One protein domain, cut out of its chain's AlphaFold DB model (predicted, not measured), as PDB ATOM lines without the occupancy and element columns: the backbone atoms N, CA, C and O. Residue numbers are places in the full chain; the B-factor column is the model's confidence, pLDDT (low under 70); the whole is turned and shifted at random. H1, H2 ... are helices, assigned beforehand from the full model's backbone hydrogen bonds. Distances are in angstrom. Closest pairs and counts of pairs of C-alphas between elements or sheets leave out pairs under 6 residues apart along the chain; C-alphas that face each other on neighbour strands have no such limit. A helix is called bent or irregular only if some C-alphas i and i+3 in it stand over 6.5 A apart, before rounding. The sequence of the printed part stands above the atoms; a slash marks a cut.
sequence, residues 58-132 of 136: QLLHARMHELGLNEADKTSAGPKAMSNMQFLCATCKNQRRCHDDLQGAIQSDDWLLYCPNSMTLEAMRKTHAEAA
ATOM      1  N   GLN A  58      92.236 134.282 165.445       81.62
ATOM      2  CA  GLN A  58      91.901 133.018 166.125       81.62
ATOM      3  C   GLN A  58      91.690 131.859 165.139       81.62
ATOM      4  O   GLN A  58      92.123 130.738 165.400       81.62
ATOM      5  N   LEU A  59      91.095 132.136 163.973       87.75
ATOM      6  CA  LEU A  59      90.851 131.129 162.935       87.75
ATOM      7  C   LEU A  59      92.143 130.536 162.358       87.75
ATOM      8  O   LEU A  59      92.155 129.358 162.002       87.75
ATOM      9  N   LEU A  60      93.238 131.305 162.296       91.69
ATOM     10  CA  LEU A  60      94.537 130.762 161.890       91.69
ATOM     11  C   LEU A  60      95.017 129.729 162.906       91.69
ATOM     12  O   LEU A  60      95.422 128.637 162.527       91.69
ATOM     13  N   HIS A  61      94.952 130.063 164.194       89.19
ATOM     14  CA  HIS A  61      95.385 129.159 165.254       89.19
ATOM     15  C   HIS A  61      94.530 127.890 165.312       89.19
ATOM     16  O   HIS A  61      95.086 126.804 165.461       89.19
ATOM     17  N   ALA A  62      93.215 128.008 165.116       90.56
ATOM     18  CA  ALA A  62      92.321 126.859 165.002       90.56
ATOM     19  C   ALA A  62      92.685 125.965 163.804       90.56
ATOM     20  O   ALA A  62      92.788 124.751 163.959       90.56
ATOM     21  N   ARG A  63      92.973 126.559 162.637       93.56
ATOM     22  CA  ARG A  63      93.427 125.810 161.455       93.56
ATOM     23  C   ARG A  63      94.766 125.115 161.684       93.56
ATOM     24  O   ARG A  63      94.925 123.962 161.315       93.56
ATOM     25  N   MET A  64      95.728 125.788 162.310       93.62
ATOM     26  CA  MET A  64      97.012 125.173 162.661       93.62
ATOM     27  C   MET A  64      96.819 123.967 163.584       93.62
ATOM     28  O   MET A  64      97.420 122.924 163.351       93.62
ATOM     29  N   HIS A  65      95.944 124.095 164.584       91.62
ATOM     30  CA  HIS A  65      95.617 123.010 165.504       91.62
ATOM     31  C   HIS A  65      94.954 121.818 164.796       91.62
ATOM     32  O   HIS A  65      95.354 120.683 165.031       91.62
ATOM     33  N   GLU A  66      93.984 122.057 163.907       92.31
ATOM     34  CA  GLU A  66      93.366 121.006 163.078       92.31
ATOM     35  C   GLU A  66      94.413 120.239 162.247       92.31
ATOM     36  O   GLU A  66      94.330 119.022 162.114       92.31
ATOM     37  N   LEU A  67      95.443 120.933 161.752       92.75
ATOM     38  CA  LEU A  67      96.544 120.344 160.981       92.75
ATOM     39  C   LEU A  67      97.635 119.679 161.845       92.75
ATOM     40  O   LEU A  67      98.630 119.210 161.293       92.75
ATOM     41  N   GLY A  68      97.488 119.660 163.174       93.44
ATOM     42  CA  GLY A  68      98.474 119.099 164.106       93.44
ATOM     43  C   GLY A  68      99.703 119.981 164.365       93.44
ATOM     44  O   GLY A  68     100.630 119.546 165.043       93.44
ATOM     45  N   LEU A  69      99.720 121.221 163.865       93.56
ATOM     46  CA  LEU A  69     100.834 122.154 164.052       93.56
ATOM     47  C   LEU A  69     100.861 122.702 165.483       93.56
ATOM     48  O   LEU A  69      99.858 123.199 166.004       93.56
ATOM     49  N   ASN A  70     102.038 122.678 166.100       89.62
ATOM     50  CA  ASN A  70     102.254 123.037 167.497       89.62
ATOM     51  C   ASN A  70     103.137 124.296 167.666       89.62
ATOM     52  O   ASN A  70     103.469 125.004 166.713       89.62
ATOM     53  N   GLU A  71     103.488 124.629 168.913       86.31
ATOM     54  CA  GLU A  71     104.306 125.813 169.228       86.31
ATOM     55  C   GLU A  71     105.739 125.745 168.678       86.31
ATOM     56  O   GLU A  71     106.328 126.786 168.367       86.31
ATOM     57  N   ALA A  72     106.308 124.547 168.520       88.75
ATOM     58  CA  ALA A  72     107.624 124.386 167.911       88.75
ATOM     59  C   ALA A  72     107.582 124.754 166.423       88.75
ATOM     60  O   ALA A  72     108.471 125.463 165.951       88.75
ATOM     61  N   ASP A  73     106.509 124.387 165.715       92.19
ATOM     62  CA  ASP A  73     106.313 124.763 164.309       92.19
ATOM     63  C   ASP A  73     106.163 126.282 164.153       92.19
ATOM     64  O   ASP A  73     106.785 126.889 163.281       92.19
ATOM     65  N   LYS A  74     105.402 126.929 165.049       87.75
ATOM     66  CA  LYS A  74     105.278 128.402 165.096       87.75
ATOM     67  C   LYS A  74     106.626 129.076 165.342       87.75
ATOM     68  O   LYS A  74     106.950 130.076 164.703       87.75
ATOM     69  N   THR A  75     107.413 128.528 166.267       86.25
ATOM     70  CA  THR A  75     108.748 129.042 166.593       86.25
ATOM     71  C   THR A  75     109.700 128.886 165.409       86.25
ATOM     72  O   THR A  75     110.449 129.813 165.109       86.25
ATOM     73  N   SER A  76     109.633 127.750 164.710       89.25
ATOM     74  CA  SER A  76     110.438 127.458 163.522       89.25
ATOM     75  C   SER A  76     110.096 128.374 162.341       89.25
ATOM     76  O   SER A  76     110.998 128.925 161.712       89.25
ATOM     77  N   ALA A  77     108.803 128.624 162.091       87.62
ATOM     78  CA  ALA A  77     108.351 129.583 161.077       87.62
ATOM     79  C   ALA A  77     108.850 131.013 161.362       87.62
ATOM     80  O   ALA A  77     109.100 131.800 160.446       87.62
ATOM     81  N   GLY A  78     109.028 131.342 162.640       82.44
ATOM     82  CA  GLY A  78     109.571 132.610 163.092       82.44
ATOM     83  C   GLY A  78     108.539 133.746 163.119       82.44
ATOM     84  O   GLY A  78     107.479 133.688 162.487       82.44
ATOM     85  N   PRO A  79     108.846 134.829 163.854       75.94
ATOM     86  CA  PRO A  79     107.879 135.883 164.163       75.94
ATOM     87  C   PRO A  79     107.371 136.618 162.917       75.94
ATOM     88  O   PRO A  79     106.184 136.908 162.827       75.94
ATOM     89  N   LYS A  80     108.236 136.875 161.928       77.44
ATOM     90  CA  LYS A  80     107.846 137.577 160.695       77.44
ATOM     91  C   LYS A  80     106.838 136.777 159.864       77.44
ATOM     92  O   LYS A  80     105.861 137.342 159.383       77.44
ATOM     93  N   ALA A  81     107.064 135.470 159.703       84.38
ATOM     94  CA  ALA A  81     106.141 134.612 158.964       84.38
ATOM     95  C   ALA A  81     104.792 134.522 159.688       84.38
ATOM     96  O   ALA A  81     103.751 134.713 159.063       84.38
ATOM     97  N   MET A  82     104.814 134.332 161.011       85.75
ATOM     98  CA  MET A  82     103.599 134.270 161.824       85.75
ATOM     99  C   MET A  82     102.783 135.568 161.769       85.75
ATOM    100  O   MET A  82     101.574 135.497 161.549       85.75
ATOM    101  N   SER A  83     103.415 136.742 161.891       77.31
ATOM    102  CA  SER A  83     102.725 138.037 161.781       77.31
ATOM    103  C   SER A  83     102.060 138.222 160.416       77.31
ATOM    104  O   SER A  83     100.895 138.612 160.340       77.31
ATOM    105  N   ASN A  84     102.763 137.876 159.332       83.38
ATOM    106  CA  ASN A  84     102.198 137.944 157.986       83.38
ATOM    107  C   ASN A  84     101.012 136.979 157.814       83.38
ATOM    108  O   ASN A  84      99.959 137.373 157.316       83.38
ATOM    109  N   MET A  85     101.138 135.732 158.278       90.06
ATOM    110  CA  MET A  85     100.043 134.759 158.210       90.06
ATOM    111  C   MET A  85      98.818 135.218 159.009       90.06
ATOM    112  O   MET A  85      97.686 135.071 158.540       90.06
ATOM    113  N   GLN A  86      99.022 135.788 160.201       85.25
ATOM    114  CA  GLN A  86      97.945 136.345 161.023       85.25
ATOM    115  C   GLN A  86      97.249 137.505 160.312       85.25
ATOM    116  O   GLN A  86      96.021 137.529 160.268       85.25
ATOM    117  N   PHE A  87      98.008 138.416 159.697       82.81
ATOM    118  CA  PHE A  87      97.457 139.521 158.918       82.81
ATOM    119  C   PHE A  87      96.622 139.035 157.722       82.81
ATOM    120  O   PHE A  87      95.463 139.433 157.570       82.81
ATOM    121  N   LEU A  88      97.169 138.120 156.915       88.31
ATOM    122  CA  LEU A  88      96.465 137.531 155.772       88.31
ATOM    123  C   LEU A  88      95.188 136.798 156.202       88.31
ATOM    124  O   LEU A  88      94.164 136.877 155.528       88.31
ATOM    125  N   CYS A  89      95.218 136.105 157.342       88.94
ATOM    126  CA  CYS A  89      94.040 135.434 157.883       88.94
ATOM    127  C   CYS A  89      92.983 136.435 158.375       88.94
ATOM    128  O   CYS A  89      91.808 136.307 158.027       88.94
ATOM    129  N   ALA A  90      93.398 137.449 159.137       84.12
ATOM    130  CA  ALA A  90      92.522 138.457 159.727       84.12
ATOM    131  C   ALA A  90      91.824 139.351 158.691       84.12
ATOM    132  O   ALA A  90      90.740 139.876 158.945       84.12
ATOM    133  N   THR A  91      92.443 139.524 157.521       81.62
ATOM    134  CA  THR A  91      91.905 140.311 156.401       81.62
ATOM    135  C   THR A  91      91.242 139.456 155.319       81.62
ATOM    136  O   THR A  91      90.715 139.985 154.339       81.62
ATOM    137  N   CYS A  92      91.210 138.130 155.493       88.62
ATOM    138  CA  CYS A  92      90.624 137.217 154.523       88.62
ATOM    139  C   CYS A  92      89.102 137.398 154.415       88.62
ATOM    140  O   CYS A  92      88.366 137.312 155.394       88.62
ATOM    141  N   LYS A  93      88.592 137.536 153.187       90.12
ATOM    142  CA  LYS A  93      87.144 137.628 152.919       90.12
ATOM    143  C   LYS A  93      86.360 136.335 153.192       90.12
ATOM    144  O   LYS A  93      85.139 136.369 153.279       90.12
ATOM    145  N   ASN A  94      87.048 135.198 153.326       91.88
ATOM    146  CA  ASN A  94      86.442 133.873 153.497       91.88
ATOM    147  C   ASN A  94      86.417 133.397 154.965       91.88
ATOM    148  O   ASN A  94      86.227 132.208 155.214       91.88
ATOM    149  N   GLN A  95      86.610 134.286 155.950       88.19
ATOM    150  CA  GLN A  95      86.656 133.917 157.377       88.19
ATOM    151  C   GLN A  95      85.414 133.149 157.850       88.19
ATOM    152  O   GLN A  95      85.552 132.165 158.570       88.19
ATOM    153  N   ARG A  96      84.211 133.551 157.413       87.88
ATOM    154  CA  ARG A  96      82.962 132.866 157.787       87.88
ATOM    155  C   ARG A  96      82.945 131.413 157.310       87.88
ATOM    156  O   ARG A  96      82.678 130.529 158.110       87.88
ATOM    157  N   ARG A  97      83.305 131.184 156.042       90.94
ATOM    158  CA  ARG A  97      83.448 129.837 155.479       90.94
ATOM    159  C   ARG A  97      84.504 129.036 156.236       90.94
ATOM    160  O   ARG A  97      84.235 127.918 156.631       90.94
ATOM    161  N   CYS A  98      85.664 129.635 156.515       91.31
ATOM    162  CA  CYS A  98      86.720 128.972 157.280       91.31
ATOM    163  C   CYS A  98      86.264 128.533 158.669       91.31
ATOM    164  O   CYS A  98      86.584 127.427 159.090       91.31
ATOM    165  N   HIS A  99      85.520 129.390 159.366       90.25
ATOM    166  CA  HIS A  99      84.913 129.048 160.643       90.25
ATOM    167  C   HIS A  99      83.958 127.860 160.499       90.25
ATOM    168  O   HIS A  99      84.047 126.929 161.286       90.25
ATOM    169  N   ASP A 100      83.053 127.887 159.520       88.50
ATOM    170  CA  ASP A 100      82.091 126.800 159.305       88.50
ATOM    171  C   ASP A 100      82.782 125.475 158.964       88.50
ATOM    172  O   ASP A 100      82.447 124.454 159.558       88.50
ATOM    173  N   ASP A 101      83.807 125.510 158.110       90.19
ATOM    174  CA  ASP A 101      84.616 124.337 157.766       90.19
ATOM    175  C   ASP A 101      85.327 123.771 159.011       90.19
ATOM    176  O   ASP A 101      85.331 122.563 159.212       90.19
ATOM    177  N   LEU A 102      85.849 124.632 159.898       89.19
ATOM    178  CA  LEU A 102      86.485 124.232 161.167       89.19
ATOM    179  C   LEU A 102      85.498 123.697 162.222       89.19
ATOM    180  O   LEU A 102      85.921 123.041 163.170       89.19
ATOM    181  N   GLN A 103      84.204 124.018 162.114       87.50
ATOM    182  CA  GLN A 103      83.153 123.454 162.975       87.50
ATOM    183  C   GLN A 103      82.571 122.151 162.408       87.50
ATOM    184  O   GLN A 103      81.845 121.443 163.109       87.50
ATOM    185  N   GLY A 104      82.846 121.845 161.139       78.75
ATOM    186  CA  GLY A 104      82.360 120.650 160.468       78.75
ATOM    187  C   GLY A 104      82.921 119.370 161.087       78.75
ATOM    188  O   GLY A 104      84.088 119.287 161.454       78.75
ATOM    189  N   ALA A 105      82.089 118.329 161.163       56.91
ATOM    190  CA  ALA A 105      82.516 117.003 161.621       56.91
ATOM    191  C   ALA A 105      83.370 116.248 160.579       56.91
ATOM    192  O   ALA A 105      83.985 115.235 160.908       56.91
ATOM    193  N   ILE A 106      83.384 116.713 159.323       60.41
ATOM    194  CA  ILE A 106      84.143 116.119 158.220       60.41
ATOM    195  C   ILE A 106      85.276 117.072 157.861       60.41
ATOM    196  O   ILE A 106      85.027 118.183 157.397       60.41
ATOM    197  N   GLN A 107      86.510 116.604 158.036       68.81
ATOM    198  CA  GLN A 107      87.679 117.298 157.513       68.81
ATOM    199  C   GLN A 107      87.608 117.278 155.980       68.81
ATOM    200  O   GLN A 107      87.616 116.211 155.367       68.81
ATOM    201  N   SER A 108      87.488 118.458 155.374       79.69
ATOM    202  CA  SER A 108      87.560 118.668 153.925       79.69
ATOM    203  C   SER A 108      88.807 119.482 153.603       79.69
ATOM    204  O   SER A 108      89.155 120.382 154.364       79.69
ATOM    205  N   ASP A 109      89.436 119.218 152.457       87.81
ATOM    206  CA  ASP A 109      90.562 119.994 151.924       87.81
ATOM    207  C   ASP A 109      90.123 121.243 151.131       87.81
ATOM    208  O   ASP A 109      90.954 121.975 150.596       87.81
ATOM    209  N   ASP A 110      88.823 121.554 151.089       90.12
ATOM    210  CA  ASP A 110      88.281 122.718 150.369       90.12
ATOM    211  C   ASP A 110      88.905 124.057 150.792       90.12
ATOM    212  O   ASP A 110      88.946 125.021 150.017       90.12
ATOM    213  N   TRP A 111      89.417 124.128 152.020       93.19
ATOM    214  CA  TRP A 111      90.119 125.297 152.536       93.19
ATOM    215  C   TRP A 111      91.388 125.643 151.763       93.19
ATOM    216  O   TRP A 111      91.748 126.822 151.706       93.19
ATOM    217  N   LEU A 112      92.016 124.669 151.097       95.00
ATOM    218  CA  LEU A 112      93.170 124.896 150.227       95.00
ATOM    219  C   LEU A 112      92.843 125.860 149.080       95.00
ATOM    220  O   LEU A 112      93.715 126.604 148.633       95.00
ATOM    221  N   LEU A 113      91.576 125.899 148.649       94.31
ATOM    222  CA  LEU A 113      91.115 126.712 147.522       94.31
ATOM    223  C   LEU A 113      90.862 128.179 147.880       94.31
ATOM    224  O   LEU A 113      90.783 129.019 146.984       94.31
ATOM    225  N   TYR A 114      90.683 128.508 149.163       94.31
ATOM    226  CA  TYR A 114      90.302 129.866 149.570       94.31
ATOM    227  C   TYR A 114      91.187 130.479 150.659       94.31
ATOM    228  O   TYR A 114      91.114 131.694 150.878       94.31
ATOM    229  N   CYS A 115      91.963 129.674 151.389       95.88
ATOM    230  CA  CYS A 115      92.810 130.153 152.471       95.88
ATOM    231  C   CYS A 115      94.079 130.803 151.899       95.88
ATOM    232  O   CYS A 115      94.856 130.120 151.238       95.88
ATOM    233  N   PRO A 116      94.363 132.085 152.198       95.56
ATOM    234  CA  PRO A 116      95.576 132.744 151.705       95.56
ATOM    235  C   PRO A 116      96.867 132.161 152.300       95.56
ATOM    236  O   PRO A 116      97.944 132.394 151.766       95.56
ATOM    237  N   ASN A 117      96.765 131.398 153.394       96.25
ATOM    238  CA  ASN A 117      97.895 130.744 154.049       96.25
ATOM    239  C   ASN A 117      98.033 129.259 153.673       96.25
ATOM    240  O   ASN A 117      98.829 128.574 154.309       96.25
ATOM    241  N   SER A 118      97.265 128.738 152.703       97.06
ATOM    242  CA  SER A 118      97.243 127.299 152.382       97.06
ATOM    243  C   SER A 118      98.632 126.737 152.102       97.06
ATOM    244  O   SER A 118      99.083 125.854 152.826       97.06
ATOM    245  N   MET A 119      99.364 127.344 151.169       96.50
ATOM    246  CA  MET A 119     100.717 126.910 150.813       96.50
ATOM    247  C   MET A 119     101.679 126.900 152.012       96.50
ATOM    248  O   MET A 119     102.456 125.963 152.182       96.50
ATOM    249  N   THR A 120     101.639 127.934 152.861       96.25
ATOM    250  CA  THR A 120     102.514 128.018 154.041       96.25
ATOM    251  C   THR A 120     102.135 126.981 155.094       96.25
ATOM    252  O   THR A 120     103.016 126.326 155.644       96.25
ATOM    253  N   LEU A 121     100.839 126.790 155.350       96.69
ATOM    254  CA  LEU A 121     100.344 125.787 156.292       96.69
ATOM    255  C   LEU A 121     100.690 124.365 155.840       96.69
ATOM    256  O   LEU A 121     101.092 123.547 156.663       96.69
ATOM    257  N   GLU A 122     100.603 124.074 154.541       95.88
ATOM    258  CA  GLU A 122     101.009 122.781 153.991       95.88
ATOM    259  C   GLU A 122     102.515 122.543 154.101       95.88
ATOM    260  O   GLU A 122     102.933 121.447 154.478       95.88
ATOM    261  N   ALA A 123     103.332 123.565 153.832       95.44
ATOM    262  CA  ALA A 123     104.777 123.476 154.009       95.44
ATOM    263  C   ALA A 123     105.143 123.199 155.476       95.44
ATOM    264  O   ALA A 123     105.916 122.284 155.749       95.44
ATOM    265  N   MET A 124     104.525 123.922 156.419       95.69
ATOM    266  CA  MET A 124     104.703 123.679 157.854       95.69
ATOM    267  C   MET A 124     104.275 122.260 158.238       95.69
ATOM    268  O   MET A 124     105.013 121.574 158.937       95.69
ATOM    269  N   ARG A 125     103.119 121.792 157.745       94.25
ATOM    270  CA  ARG A 125     102.606 120.437 158.010       94.25
ATOM    271  C   ARG A 125     103.562 119.364 157.499       94.25
ATOM    272  O   ARG A 125     103.779 118.366 158.178       94.25
ATOM    273  N   LYS A 126     104.153 119.573 156.322       94.00
ATOM    274  CA  LYS A 126     105.137 118.653 155.750       94.00
ATOM    275  C   LYS A 126     106.410 118.596 156.594       94.00
ATOM    276  O   LYS A 126     106.827 117.507 156.967       94.00
ATOM    277  N   THR A 127     106.976 119.750 156.955       92.94
ATOM    278  CA  THR A 127     108.153 119.814 157.836       92.94
ATOM    279  C   THR A 127     107.876 119.184 159.201       92.94
ATOM    280  O   THR A 127     108.719 118.460 159.720       92.94
ATOM    281  N   HIS A 128     106.684 119.401 159.761       91.94
ATOM    282  CA  HIS A 128     106.257 118.772 161.008       91.94
ATOM    283  C   HIS A 128     106.216 117.241 160.895       91.94
ATOM    284  O   HIS A 128     106.768 116.545 161.743       91.94
ATOM    285  N   ALA A 129     105.608 116.710 159.830       89.75
ATOM    286  CA  ALA A 129     105.535 115.270 159.587       89.75
ATOM    287  C   ALA A 129     106.919 114.630 159.369       89.75
ATOM    288  O   ALA A 129     107.139 113.499 159.785       89.75
ATOM    289  N   GLU A 130     107.855 115.352 158.747       87.69
ATOM    290  CA  GLU A 130     109.248 114.917 158.568       87.69
ATOM    291  C   GLU A 130     110.057 114.965 159.878       87.69
ATOM    292  O   GLU A 130     110.993 114.184 160.054       87.69
ATOM    293  N   ALA A 131     109.708 115.873 160.794       78.06
ATOM    294  CA  ALA A 131     110.346 116.020 162.102       78.06
ATOM    295  C   ALA A 131     109.745 115.105 163.184       78.06
ATOM    296  O   ALA A 131     110.412 114.814 164.182       78.06
ATOM    297  N   ALA A 132     108.501 114.652 163.011       69.31
ATOM    298  CA  ALA A 132     107.896 113.653 163.874       69.31
ATOM    299  C   ALA A 132     108.677 112.334 163.723       69.31
ATOM    300  O   ALA A 132     108.845 111.853 162.599       69.31
TER     301      ALA A 132
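What this domain is: This is residues 58 to 132 of the 136 residues of an uncharacterized protein of Afipia carboxidovorans (strain ATCC 49405 / DSM 1227 / KCTC 32145 / OM5) (UniProt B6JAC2). Five helices fold into a small rounded body, with the short helix H1 nearest its middle and the later chain wound about it: the sharply kinked H2 turns round one side, H3 stands at one end, and short H4 leads into H5, which passes close to H1 on a further side. The part of H2 after its kink and H3 pack on H1, while the part before the kink reaches towards H5. The printed part has 75 residues with five named helices, in the order H1, H2, H3, H4, H5, and no named strand; the class is all helix. The whole is compact, with a radius of gyration of the C-alphas of 11.9 A and spans of 30 by 25 by 18 A.

Where its parts are: The longest helix by residues is H2, residues 71 to 90, which measures 19.7 A from first to last C-alpha and begins with C-alpha 71 at (104.306, 125.813, 169.228). H2 is irregular: C-alphas 76 and 79 are 8.8 A apart, against about 5 A in a regular helix, and it has a kink of 105 degrees near residue 79. Before it comes H1, residues 58 to 66, 12.5 A long, which begins with C-alpha 58 at (91.901, 133.018, 166.125). After H2 come H3, residues 95 to 103, 12.4 A long, and H4, residues 109 to 113, 8.1 A long. H5, residues 118 to 131, is 19.8 A long and ends with C-alpha 131 at (110.346, 116.020, 162.102).

How they stand to each other: H2 touches H1 with residues 85 to 89 alone; the closest C-alphas, those of Leu 60 and Cys 89, are 6.2 A apart. H1 and H2 run opposite ways at a steep tilt of 43 degrees and form a helical hairpin. H2 and H5 only just touch, with 3 pairs of C-alphas within 8 A, through residues 73 to 77 of H2 and 124 to 128 of H5 alone. Their closest C-alphas are those of Asp 73 and Met 124, 6.7 A apart, and they run opposite ways at a shallow tilt of 9 degrees, though the line of H2 is a rough one. H1 touches H3, with the C-alphas of Leu 59 and His 99 closest at 6.7 A; they run the same way at a tilt of 36 degrees, only just steep. The helix packing is mostly crossed, but only just: of these 3 touching pairs, 1 is at a shallow tilt. H1 and H5 are close but not clearly touching, with Met 64 and Leu 121 the closest C-alphas at 7.2 A. H3 and H4 are also close but not clearly touching, the closest C-alphas being those of Cys 98 and Trp 111, 6.9 A apart. H4 and H5 only just touch, with 3 pairs of C-alphas within 8 A, and touch only at the corner by their link; the C-alphas of Leu 112 and Ser 118 are closest at 5.2 A. H1 and H4, H2 and H4, and H3 and H5 are apart. Every O i to N i+4 pair is within hydrogen-bond range in H1, H3 and H5, against 13 of 16 in H2 and 0 of 1 in H4, where 2 of 2 O i to N i+3 pairs are within range.

The domain as a whole: The two C-alphas farthest apart are those of Lys 93 and Ala 132, at 33.5 A. The printed part, residues 58 to 132 of a chain of 136, has no cut, and its first and last C-alphas are 25.2 A apart. The links H1 to H2, H2 to H3, H3 to H4 and H4 to H5 are tight. The mean pLDDT of the printed part is 88.0, with residues 105 to 107 and residue 132 under 70.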